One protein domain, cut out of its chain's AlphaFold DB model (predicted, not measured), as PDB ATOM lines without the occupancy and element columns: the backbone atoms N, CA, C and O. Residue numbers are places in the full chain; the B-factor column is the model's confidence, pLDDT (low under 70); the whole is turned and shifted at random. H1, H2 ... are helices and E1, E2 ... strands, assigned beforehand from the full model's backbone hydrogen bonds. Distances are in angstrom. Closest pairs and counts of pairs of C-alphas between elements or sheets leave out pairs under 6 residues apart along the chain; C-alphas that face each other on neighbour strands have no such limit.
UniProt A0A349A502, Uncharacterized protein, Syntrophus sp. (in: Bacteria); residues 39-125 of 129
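What this domain is: This is residues 39 to 125 of the 129 residues of an uncharacterized protein of Syntrophus sp. (in: Bacteria) (UniProt A0A349A502). A strongly twisted, curled sheet of five strands wraps round the later part of one long helix, H1, whose first residues, 39 to 45, stick out free of the sheet. The sheet is one antiparallel meander of hairpins, each strand the neighbour of the one before, in the order E1, E2, E3, E4, E5; the long strand E3 bends between the short pair E1 and E2 and the longer pair E4 and E5. The printed part has 87 residues with one named helix followed by five named strands, and its class is mixed, helices and strands. It is only just loose, close to compact, with a radius of gyration of the C-alphas of 14.5 A, and it is flat, spanning 42 by 40 by 22 A.

How they stand to each other: H1, residues 39 to 62, is on the sheet, which curls round its residues 52 to 62, in two layers, the helix on one face of the sheet. Every O i to N i+4 pair of H1 is within hydrogen-bond range. Its closest C-alphas to E1, residues 67 to 69, are those of Leu 60 and Tyr 67, 7.4 A apart. The edge strand E1 and E2, residues 75 to 80, form an antiparallel hairpin, with N 68 and O 77 2.9 A apart. E2 and E3, residues 83 to 96, form the next hairpin, with N 85 and O 78 at 2.8 A. E3 bends by 86 degrees at residue 86, and its pairing is staggered: residues 83 to 86 pair with E2 and residues 87 to 96 with E4, residues 105 to 114. In the hairpin of E3 and E4, N 91 and O 111 are 3.0 A apart. E4 and the other edge strand, E5, residues 118 to 124, form the last hairpin, with N 110 and O 121 at 2.8 A. The closest C-alphas of H1 and E5 are those of Val 59 and Ser 123, 6.6 A apart. H1 and E3 are near each other, while E1 and E5 are apart.

Where its parts are: H1 measures 34.7 A from C-alpha 39 at (1.071, 22.378, 60.814) to C-alpha 62. E1 and E2 measure 6.6 A and 13.0 A. E3 is the longest strand, 31.8 A, beginning at C-alpha 83 (-21.737, 35.531, 29.165). E4 measures 26.3 A, and E5 measures 19.6 A, ending at C-alpha 124 (3.407, 40.222, 31.396).

The domain as a whole: The two C-alphas farthest apart, those of Arg 39 and Gln 82, are 43.2 A apart. The printed part has no cut. The link from E3 to E4 is short and the others are tight. The mean pLDDT of the printed part is 89.1; residues 98 to 104 are under 70.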
ATOM      1  N   ARG A  39       1.489  20.989  60.592       73.81
ATOM      2  CA  ARG A  39       1.071  22.378  60.814       73.81
ATOM      3  C   ARG A  39       1.822  23.392  59.925       73.81
ATOM      4  O   ARG A  39       1.156  24.159  59.233       73.81
ATOM      5  N   PRO A  40       3.173  23.422  59.881       82.44
ATOM      6  CA  PRO A  40       3.922  24.230  58.917       82.44
ATOM      7  C   PRO A  40       3.572  23.993  57.446       82.44
ATOM      8  O   PRO A  40       3.550  24.949  56.673       82.44
ATOM      9  N   MET A  41       3.325  22.743  57.045       81.19
ATOM     10  CA  MET A  41       3.006  22.426  55.649       81.19
ATOM     11  C   MET A  41       1.617  22.930  55.266       81.19
ATOM     12  O   MET A  41       1.480  23.577  54.230       81.19
ATOM     13  N   VAL A  42       0.617  22.703  56.125       82.19
ATOM     14  CA  VAL A  42      -0.752  23.202  55.930       82.19
ATOM     15  C   VAL A  42      -0.755  24.726  55.834       82.19
ATOM     16  O   VAL A  42      -1.259  25.274  54.858       82.19
ATOM     17  N   LYS A  43      -0.079  25.410  56.765       84.00
ATOM     18  CA  LYS A  43       0.018  26.874  56.747       84.00
ATOM     19  C   LYS A  43       0.633  27.405  55.447       84.00
ATOM     20  O   LYS A  43       0.132  28.360  54.864       84.00
ATOM     21  N   ARG A  44       1.700  26.769  54.951       85.88
ATOM     22  CA  ARG A  44       2.302  27.159  53.667       85.88
ATOM     23  C   ARG A  44       1.383  26.890  52.480       85.88
ATOM     24  O   ARG A  44       1.378  27.677  51.540       85.88
ATOM     25  N   ALA A  45       0.623  25.797  52.499       86.31
ATOM     26  CA  ALA A  45      -0.336  25.498  51.440       86.31
ATOM     27  C   ALA A  45      -1.453  26.556  51.373       86.31
ATOM     28  O   ALA A  45      -1.810  27.001  50.281       86.31
ATOM     29  N   GLU A  46      -1.949  27.009  52.526       89.44
ATOM     30  CA  GLU A  46      -2.919  28.107  52.625       89.44
ATOM     31  C   GLU A  46      -2.336  29.425  52.098       89.44
ATOM     32  O   GLU A  46      -2.954  30.077  51.257       89.44
ATOM     33  N   GLU A  47      -1.118  29.787  52.516       90.25
ATOM     34  CA  GLU A  47      -0.423  30.996  52.051       90.25
ATOM     35  C   GLU A  47      -0.217  30.996  50.527       90.25
ATOM     36  O   GLU A  47      -0.482  31.996  49.856       90.25
ATOM     37  N   VAL A  48       0.208  29.864  49.955       90.12
ATOM     38  CA  VAL A  48       0.382  29.709  48.501       90.12
ATOM     39  C   VAL A  48      -0.957  29.812  47.773       90.12
ATOM     40  O   VAL A  48      -1.034  30.440  46.716       90.12
ATOM     41  N   THR A  49      -2.020  29.239  48.339       90.94
ATOM     42  CA  THR A  49      -3.370  29.314  47.762       90.94
ATOM     43  C   THR A  49      -3.882  30.750  47.764       90.94
ATOM     44  O   THR A  49      -4.333  31.241  46.729       90.94
ATOM     45  N   ALA A  50      -3.732  31.463  48.881       92.50
ATOM     46  CA  ALA A  50      -4.104  32.868  48.990       92.50
ATOM     47  C   ALA A  50      -3.320  33.741  47.999       92.50
ATOM     48  O   ALA A  50      -3.909  34.579  47.314       92.50
ATOM     49  N   LEU A  51      -2.009  33.506  47.859       92.06
ATOM     50  CA  LEU A  51      -1.169  34.224  46.900       92.06
ATOM     51  C   LEU A  51      -1.601  33.957  45.452       92.06
ATOM     52  O   LEU A  51      -1.710  34.895  44.662       92.06
ATOM     53  N   LYS A  52      -1.885  32.694  45.104       91.94
ATOM     54  CA  LYS A  52      -2.391  32.318  43.778       91.94
ATOM     55  C   LYS A  52      -3.723  33.010  43.488       91.94
ATOM     56  O   LYS A  52      -3.877  33.606  42.424       91.94
ATOM     57  N   ASN A  53      -4.660  32.970  44.431       94.31
ATOM     58  CA  ASN A  53      -5.975  33.590  44.289       94.31
ATOM     59  C   ASN A  53      -5.858  35.111  44.118       94.31
ATOM     60  O   ASN A  53      -6.446  35.676  43.196       94.31
ATOM     61  N   ALA A  54      -5.038  35.770  44.941       94.12
ATOM     62  CA  ALA A  54      -4.775  37.203  44.836       94.12
ATOM     63  C   ALA A  54      -4.143  37.582  43.488       94.12
ATOM     64  O   ALA A  54      -4.549  38.562  42.860       94.12
ATOM     65  N   PHE A  55      -3.188  36.782  43.003       93.00
ATOM     66  CA  PHE A  55      -2.586  36.992  41.691       93.00
ATOM     67  C   PHE A  55      -3.627  36.904  40.570       93.00
ATOM     68  O   PHE A  55      -3.723  37.830  39.766       93.00
ATOM     69  N   VAL A  56      -4.445  35.847  40.532       94.75
ATOM     70  CA  VAL A  56      -5.467  35.677  39.485       94.75
ATOM     71  C   VAL A  56      -6.478  36.826  39.504       94.75
ATOM     72  O   VAL A  56      -6.774  37.381  38.447       94.75
ATOM     73  N   LYS A  57      -6.948  37.236  40.689       95.25
ATOM     74  CA  LYS A  57      -7.828  38.403  40.853       95.25
ATOM     75  C   LYS A  57      -7.227  39.661  40.236       95.25
ATOM     76  O   LYS A  57      -7.862  40.289  39.397       95.25
ATOM     77  N   SER A  58      -5.970  39.963  40.562       94.19
ATOM     78  CA  SER A  58      -5.282  41.135  40.009       94.19
ATOM     79  C   SER A  58      -5.176  41.106  38.480       94.19
ATOM     80  O   SER A  58      -5.185  42.154  37.833       94.19
ATOM     81  N   VAL A  59      -5.088  39.910  37.882       93.12
ATOM     82  CA  VAL A  59      -5.053  39.759  36.424       93.12
ATOM     83  C   VAL A  59      -6.428  39.985  35.811       93.12
ATOM     84  O   VAL A  59      -6.518  40.705  34.819       93.12
ATOM     85  N   LEU A  60      -7.490  39.434  36.403       94.25
ATOM     86  CA  LEU A  60      -8.866  39.671  35.957       94.25
ATOM     87  C   LEU A  60      -9.237  41.157  36.049       94.25
ATOM     88  O   LEU A  60      -9.770  41.716  35.093       94.25
ATOM     89  N   GLU A  61      -8.867  41.820  37.147       94.25
ATOM     90  CA  GLU A  61      -9.071  43.260  37.346       94.25
ATOM     91  C   GLU A  61      -8.332  44.086  36.295       94.25
ATOM     92  O   GLU A  61      -8.919  44.971  35.673       94.25
ATOM     93  N   ARG A  62      -7.056  43.771  36.036       92.44
ATOM     94  CA  ARG A  62      -6.263  44.451  35.003       92.44
ATOM     95  C   ARG A  62      -6.821  44.226  33.598       92.44
ATOM     96  O   ARG A  62      -6.740  45.127  32.769       92.44
ATOM     97  N   ALA A  63      -7.371  43.044  33.335       90.81
ATOM     98  CA  ALA A  63      -8.036  42.723  32.079       90.81
ATOM     99  C   ALA A  63      -9.430  43.368  31.956       90.81
ATOM    100  O   ALA A  63     -10.039  43.288  30.892       90.81
ATOM    101  N   GLY A  64      -9.943  43.999  33.021       93.12
ATOM    102  CA  GLY A  64     -11.284  44.577  33.047       93.12
ATOM    103  C   GLY A  64     -12.392  43.527  32.965       93.12
ATOM    104  O   GLY A  64     -13.481  43.836  32.487       93.12
ATOM    105  N   LEU A  65     -12.117  42.289  33.390       93.38
ATOM    106  CA  LEU A  65     -13.075  41.189  33.356       93.38
ATOM    107  C   LEU A  65     -13.817  41.096  34.694       93.38
ATOM    108  O   LEU A  65     -13.186  40.801  35.714       93.38
ATOM    109  N   PRO A  66     -15.146  41.305  34.715       95.94
ATOM    110  CA  PRO A  66     -15.947  41.085  35.910       95.94
ATOM    111  C   PRO A  66     -15.878  39.622  36.350       95.94
ATOM    112  O   PRO A  66     -15.964  38.709  35.524       95.94
ATOM    113  N   TYR A  67     -15.754  39.392  37.653       96.25
ATOM    114  CA  TYR A  67     -15.698  38.053  38.227       96.25
ATOM    115  C   TYR A  67     -16.394  37.997  39.589       96.25
ATOM    116  O   TYR A  67     -16.508  39.002  40.290       96.25
ATOM    117  N   GLU A  68     -16.840  36.802  39.962       96.88
ATOM    118  CA  GLU A  68     -17.316  36.467  41.304       96.88
ATOM    119  C   GLU A  68     -16.290  35.534  41.952       96.88
ATOM    120  O   GLU A  68     -15.738  34.651  41.288       96.88
ATOM    121  N   ALA A  69     -16.029  35.722  43.243       96.06
ATOM    122  CA  ALA A  69     -15.113  34.886  44.006       96.06
ATOM    123  C   ALA A  69     -15.800  34.313  45.246       96.06
ATOM    124  O   ALA A  69     -16.705  34.939  45.798       96.06
ATOM    125  N   ASP A  70     -15.351  33.139  45.675       95.06
ATOM    126  CA  ASP A  70     -15.798  32.530  46.925       95.06
ATOM    127  C   ASP A  70     -15.126  33.164  48.161       95.06
ATOM    128  O   ASP A  70     -14.325  34.102  48.066       95.06
ATOM    129  N   GLU A  71     -15.436  32.620  49.339       91.62
ATOM    130  CA  GLU A  71     -14.885  33.058  50.627       91.62
ATOM    131  C   GLU A  71     -13.356  32.904  50.720       91.62
ATOM    132  O   GLU A  71     -12.695  33.666  51.425       91.62
ATOM    133  N   THR A  72     -12.770  31.963  49.973       88.88
ATOM    134  CA  THR A  72     -11.310  31.760  49.889       88.88
ATOM    135  C   THR A  72     -10.642  32.735  48.917       88.88
ATOM    136  O   THR A  72      -9.414  32.810  48.798       88.88
ATOM    137  N   GLY A  73     -11.458  33.491  48.184       90.94
ATOM    138  CA  GLY A  73     -11.034  34.378  47.127       90.94
ATOM    139  C   GLY A  73     -10.712  33.673  45.814       90.94
ATOM    140  O   GLY A  73     -10.093  34.302  44.957       90.94
ATOM    141  N   PHE A  74     -11.115  32.419  45.633       92.94
ATOM    142  CA  PHE A  74     -11.002  31.733  44.356       92.94
ATOM    143  C   PHE A  74     -12.074  32.261  43.387       92.94
ATOM    144  O   PHE A  74     -13.251  32.292  43.752       92.94
ATOM    145  N   PRO A  75     -11.713  32.701  42.166       94.81
ATOM    146  CA  PRO A  75     -12.699  33.111  41.168       94.81
ATOM    147  C   PRO A  75     -13.552  31.918  40.719       94.81
ATOM    148  O   PRO A  75     -13.044  30.991  40.093       94.81
ATOM    149  N   VAL A  76     -14.850  31.957  41.019       96.69
ATOM    150  CA  VAL A  76     -15.809  30.885  40.697       96.69
ATOM    151  C   VAL A  76     -16.555  31.145  39.396       96.69
ATOM    152  O   VAL A  76     -16.943  30.206  38.702       96.69
ATOM    153  N   ARG A  77     -16.757  32.416  39.037       96.06
ATOM    154  CA  ARG A  77     -17.416  32.822  37.792       96.06
ATOM    155  C   ARG A  77     -16.732  34.042  37.205       96.06
ATOM    156  O   ARG A  77     -16.217  34.887  37.930       96.06
ATOM    157  N   VAL A  78     -16.758  34.141  35.888       95.31
ATOM    158  CA  VAL A  78     -16.164  35.242  35.125       95.31
ATOM    159  C   VAL A  78     -17.069  35.597  33.962       95.31
ATOM    160  O   VAL A  78     -17.636  34.714  33.316       95.31
ATOM    161  N   GLN A  79     -17.234  36.889  33.706       94.69
ATOM    162  CA  GLN A  79     -17.961  37.348  32.537       94.69
ATOM    163  C   GLN A  79     -17.000  37.445  31.355       94.69
ATOM    164  O   GLN A  79     -16.113  38.296  31.321       94.69
ATOM    165  N   TYR A  80     -17.199  36.581  30.368       90.19
ATOM    166  CA  TYR A  80     -16.403  36.529  29.149       90.19
ATOM    167  C   TYR A  80     -17.339  36.491  27.940       90.19
ATOM    168  O   TYR A  80     -18.338  35.773  27.947       90.19
ATOM    169  N   GLN A  81     -17.062  37.317  26.927       89.69
ATOM    170  CA  GLN A  81     -17.928  37.472  25.745       89.69
ATOM    171  C   GLN A  81     -19.406  37.708  26.117       89.69
ATOM    172  O   GLN A  81     -20.314  37.058  25.609       89.69
ATOM    173  N   GLN A  82     -19.641  38.624  27.065       90.25
ATOM    174  CA  GLN A  82     -20.970  38.983  27.585       90.25
ATOM    175  C   GLN A  82     -21.725  37.854  28.313       90.25
ATOM    176  O   GLN A  82     -22.828  38.090  28.802       90.25
ATOM    177  N   THR A  83     -21.126  36.673  28.479       93.12
ATOM    178  CA  THR A  83     -21.737  35.531  29.165       93.12
ATOM    179  C   THR A  83     -20.997  35.224  30.458       93.12
ATOM    180  O   THR A  83     -19.769  35.242  30.513       93.12
ATOM    181  N   TRP A  84     -21.742  34.922  31.518       95.38
ATOM    182  CA  TRP A  84     -21.151  34.419  32.752       95.38
ATOM    183  C   TRP A  84     -20.785  32.950  32.595       95.38
ATOM    184  O   TRP A  84     -21.651  32.119  32.331       95.38
ATOM    185  N   LYS A  85     -19.508  32.633  32.792       94.94
ATOM    186  CA  LYS A  85     -18.982  31.275  32.729       94.94
ATOM    187  C   LYS A  85     -18.526  30.821  34.111       94.94
ATOM    188  O   LYS A  85     -17.856  31.573  34.820       94.94
ATOM    189  N   CYS A  86     -18.898  29.601  34.483       96.00
ATOM    190  CA  CYS A  86     -18.433  28.955  35.706       96.00
ATOM    191  C   CYS A  86     -17.018  28.423  35.496       96.00
ATOM    192  O   CYS A  86     -16.752  27.719  34.522       96.00
ATOM    193  N   ILE A  87     -16.117  28.773  36.407       95.25
ATOM    194  CA  ILE A  87     -14.726  28.344  36.386       95.25
ATOM    195  C   ILE A  87     -14.629  27.011  37.125       95.25
ATOM    196  O   ILE A  87     -14.966  26.912  38.301       95.25
ATOM    197  N   GLN A  88     -14.126  25.993  36.436       95.00
ATOM    198  CA  GLN A  88     -13.865  24.672  37.007       95.00
ATOM    199  C   GLN A  88     -12.415  24.532  37.469       95.00
ATOM    200  O   GLN A  88     -12.123  23.860  38.457       95.00
ATOM    201  N   LYS A  89     -11.482  25.155  36.740       94.62
ATOM    202  CA  LYS A  89     -10.049  25.062  37.017       94.62
ATOM    203  C   LYS A  89      -9.325  26.307  36.527       94.62
ATOM    204  O   LYS A  89      -9.675  26.874  35.495       94.62
ATOM    205  N   ILE A  90      -8.276  26.689  37.254       95.12
ATOM    206  CA  ILE A  90      -7.361  27.760  36.854       95.12
ATOM    207  C   ILE A  90      -5.928  27.240  36.880       95.12
ATOM    208  O   ILE A  90      -5.431  26.806  37.932       95.12
ATOM    209  N   GLU A  91      -5.257  27.335  35.736       94.44
ATOM    210  CA  GLU A  91      -3.839  27.015  35.582       94.44
ATOM    211  C   GLU A  91      -3.037  28.276  35.279       94.44
ATOM    212  O   GLU A  91      -3.437  29.099  34.464       94.44
ATOM    213  N   VAL A  92      -1.895  28.423  35.946       92.31
ATOM    214  CA  VAL A  92      -0.976  29.546  35.753       92.31
ATOM    215  C   VAL A  92       0.335  28.968  35.246       92.31
ATOM    216  O   VAL A  92       0.986  28.204  35.956       92.31
ATOM    217  N   VAL A  93       0.706  29.320  34.021       91.56
ATOM    218  CA  VAL A  93       1.888  28.805  33.335       91.56
ATOM    219  C   VAL A  93       2.884  29.948  33.148       91.56
ATOM    220  O   VAL A  93       2.523  30.970  32.560       91.56
ATOM    221  N   PRO A  94       4.129  29.829  33.637       89.56
ATOM    222  CA  PRO A  94       5.146  30.841  33.394       89.56
ATOM    223  C   PRO A  94       5.493  30.891  31.903       89.56
ATOM    224  O   PRO A  94       5.714  29.865  31.261       89.56
ATOM    225  N   LEU A  95       5.565  32.101  31.357       87.56
ATOM    226  CA  LEU A  95       6.073  32.351  30.017       87.56
ATOM    227  C   LEU A  95       7.570  32.617  30.122       87.56
ATOM    228  O   LEU A  95       7.990  33.558  30.795       87.56
ATOM    229  N   THR A  96       8.364  31.781  29.465       84.31
ATOM    230  CA  THR A  96       9.822  31.920  29.380       84.31
ATOM    231  C   THR A  96      10.200  32.267  27.947       84.31
ATOM    232  O   THR A  96       9.584  31.767  27.006       84.31
ATOM    233  N   ASP A  97      11.178  33.155  27.777       72.75
ATOM    234  CA  ASP A  97      11.746  33.446  26.461       72.75
ATOM    235  C   ASP A  97      13.035  32.636  26.286       72.75
ATOM    236  O   ASP A  97      13.996  32.853  27.028       72.75
ATOM    237  N   PRO A  98      13.076  31.697  25.327       65.62
ATOM    238  CA  PRO A  98      14.252  30.866  25.106       65.62
ATOM    239  C   PRO A  98      15.460  31.653  24.573       65.62
ATOM    240  O   PRO A  98      16.579  31.151  24.640       65.62
ATOM    241  N   ILE A  99      15.263  32.867  24.041       67.94
ATOM    242  CA  ILE A  99      16.315  33.690  23.424       67.94
ATOM    243  C   ILE A  99      16.990  34.603  24.457       67.94
ATOM    244  O   ILE A  99      18.134  35.009  24.265       67.94
ATOM    245  N   ALA A 100      16.331  34.882  25.587       65.75
ATOM    246  CA  ALA A 100      16.808  35.822  26.603       65.75
ATOM    247  C   ALA A 100      18.058  35.357  27.389       65.75
ATOM    248  O   ALA A 100      18.509  36.063  28.285       65.75
ATOM    249  N   GLY A 101      18.655  34.211  27.036       59.16
ATOM    250  CA  GLY A 101      19.990  33.770  27.474       59.16
ATOM    251  C   GLY A 101      20.077  33.283  28.924       59.16
ATOM    252  O   GLY A 101      20.851  32.381  29.232       59.16
ATOM    253  N   GLU A 102      19.217  33.797  29.790       64.12
ATOM    254  CA  GLU A 102      18.965  33.335  31.148       64.12
ATOM    255  C   GLU A 102      17.471  33.028  31.224       64.12
ATOM    256  O   GLU A 102      16.672  33.812  30.721       64.12
ATOM    257  N   GLY A 103      17.075  31.881  31.783       62.53
ATOM    258  CA  GLY A 103      15.694  31.372  31.760       62.53
ATOM    259  C   GLY A 103      14.712  32.173  32.623       62.53
ATOM    260  O   GLY A 103      14.036  31.618  33.489       62.53
ATOM    261  N   GLY A 104      14.661  33.484  32.413       69.06
ATOM    262  CA  GLY A 104      13.780  34.417  33.073       69.06
ATOM    263  C   GLY A 104      12.335  34.158  32.679       69.06
ATOM    264  O   GLY A 104      11.998  33.917  31.517       69.06
ATOM    265  N   VAL A 105      11.468  34.211  33.682       76.81
ATOM    266  CA  VAL A 105      10.028  34.285  33.464       76.81
ATOM    267  C   VAL A 105       9.724  35.719  33.032       76.81
ATOM    268  O   VAL A 105       9.991  36.655  33.780       76.81
ATOM    269  N   ASN A 106       9.167  35.891  31.834       84.00
ATOM    270  CA  ASN A 106       8.788  37.193  31.267       84.00
ATOM    271  C   ASN A 106       7.319  37.543  31.534       84.00
ATOM    272  O   ASN A 106       6.874  38.672  31.329       84.00
ATOM    273  N   GLY A 107       6.542  36.574  32.000       88.62
ATOM    274  CA  GLY A 107       5.119  36.724  32.237       88.62
ATOM    275  C   GLY A 107       4.497  35.423  32.697       88.62
ATOM    276  O   GLY A 107       5.178  34.421  32.899       88.62
ATOM    277  N   HIS A 108       3.181  35.433  32.826       92.00
ATOM    278  CA  HIS A 108       2.394  34.240  33.073       92.00
ATOM    279  C   HIS A 108       1.226  34.209  32.103       92.00
ATOM    280  O   HIS A 108       0.555  35.219  31.917       92.00
ATOM    281  N   ARG A 109       0.954  33.041  31.536       93.81
ATOM    282  CA  ARG A 109      -0.308  32.748  30.871       93.81
ATOM    283  C   ARG A 109      -1.228  32.075  31.869       93.81
ATOM    284  O   ARG A 109      -0.842  31.094  32.501       93.81
ATOM    285  N   ILE A 110      -2.428  32.608  32.025       95.31
ATOM    286  CA  ILE A 110      -3.438  32.047  32.917       95.31
ATOM    287  C   ILE A 110      -4.551  31.461  32.067       95.31
ATOM    288  O   ILE A 110      -5.128  32.170  31.250       95.31
ATOM    289  N   PHE A 111      -4.838  30.182  32.275       95.94
ATOM    290  CA  PHE A 111      -5.922  29.456  31.631       95.94
ATOM    291  C   PHE A 111      -7.086  29.300  32.598       95.94
ATOM    292  O   PHE A 111      -6.906  28.852  33.733       95.94
ATOM    293  N   PHE A 112      -8.277  29.629  32.120       96.06
ATOM    294  CA  PHE A 112      -9.532  29.474  32.831       96.06
ATOM    295  C   PHE A 112     -10.352  28.411  32.115       96.06
ATOM    296  O   PHE A 112     -10.830  28.624  31.001       96.06
ATOM    297  N   PHE A 113     -10.487  27.256  32.754       96.06
ATOM    298  CA  PHE A 113     -11.285  26.153  32.245       96.06
ATOM    299  C   PHE A 113     -12.716  26.341  32.720       96.06
ATOM    300  O   PHE A 113     -12.968  26.446  33.923       96.06
ATOM    301  N   THR A 114     -13.638  26.384  31.770       94.31
ATOM    302  CA  THR A 114     -15.076  26.479  32.011       94.31
ATOM    303  C   THR A 114     -15.759  25.210  31.503       94.31
ATOM    304  O   THR A 114     -15.088  24.302  31.019       94.31
ATOM    305  N   GLU A 115     -17.077  25.113  31.645       91.38
ATOM    306  CA  GLU A 115     -17.832  23.932  31.201       91.38
ATOM    307  C   GLU A 115     -17.766  23.702  29.689       91.38
ATOM    308  O   GLU A 115     -17.617  22.564  29.252       91.38
ATOM    309  N   ASP A 116     -17.781  24.784  28.908       91.06
ATOM    310  CA  ASP A 116     -17.889  24.700  27.448       91.06
ATOM    311  C   ASP A 116     -16.633  25.183  26.712       91.06
ATOM    312  O   ASP A 116     -16.539  25.028  25.497       91.06
ATOM    313  N   ASP A 117     -15.711  25.851  27.411       92.19
ATOM    314  CA  ASP A 117     -14.615  26.587  26.777       92.19
ATOM    315  C   ASP A 117     -13.403  26.764  27.703       92.19
ATOM    316  O   ASP A 117     -13.499  26.668  28.932       92.19
ATOM    317  N   ILE A 118     -12.259  27.076  27.105       93.88
ATOM    318  CA  ILE A 118     -11.037  27.472  27.793       93.88
ATOM    319  C   ILE A 118     -10.613  28.819  27.230       93.88
ATOM    320  O   ILE A 118     -10.276  28.934  26.054       93.88
ATOM    321  N   PHE A 119     -10.542  29.829  28.089       93.19
ATOM    322  CA  PHE A 119      -9.985  31.119  27.698       93.19
ATOM    323  C   PHE A 119      -8.695  31.404  28.463       93.19
ATOM    324  O   PHE A 119      -8.450  30.868  29.547       93.19
ATOM    325  N   GLN A 120      -7.841  32.238  27.869       94.00
ATOM    326  CA  GLN A 120      -6.511  32.528  28.391       94.00
ATOM    327  C   GLN A 120      -6.246  34.030  28.478       94.00
ATOM    328  O   GLN A 120      -6.712  34.801  27.640       94.00
ATOM    329  N   ILE A 121      -5.461  34.430  29.477       93.06
ATOM    330  CA  ILE A 121      -4.989  35.805  29.659       93.06
ATOM    331  C   ILE A 121      -3.478  35.781  29.857       93.06
ATOM    332  O   ILE A 121      -2.975  35.061  30.720       93.06
ATOM    333  N   ASP A 122      -2.768  36.608  29.096       91.94
ATOM    334  CA  ASP A 122      -1.335  36.815  29.272       91.94
ATOM    335  C   ASP A 122      -1.097  38.005  30.211       91.94
ATOM    336  O   ASP A 122      -1.518  39.133  29.958       91.94
ATOM    337  N   SER A 123      -0.420  37.738  31.323       88.12
ATOM    338  CA  SER A 123      -0.005  38.713  32.328       88.12
ATOM    339  C   SER A 123       1.509  38.914  32.222       88.12
ATOM    340  O   SER A 123       2.271  38.118  32.787       88.12
ATOM    341  N   PRO A 124       1.983  39.927  31.474       82.12
ATOM    342  CA  PRO A 124       3.407  40.222  31.396       82.12
ATOM    343  C   PRO A 124       3.922  40.649  32.773       82.12
ATOM    344  O   PRO A 124       3.236  41.357  33.520       82.12
ATOM    345  N   LEU A 125       5.135  40.223  33.121       76.19
ATOM    346  CA  LEU A 125       5.776  40.713  34.331       76.19
ATOM    347  C   LEU A 125       6.236  42.157  34.097       76.19
ATOM    348  O   LEU A 125       6.832  42.452  33.059       76.19
TER     349      LEU A 125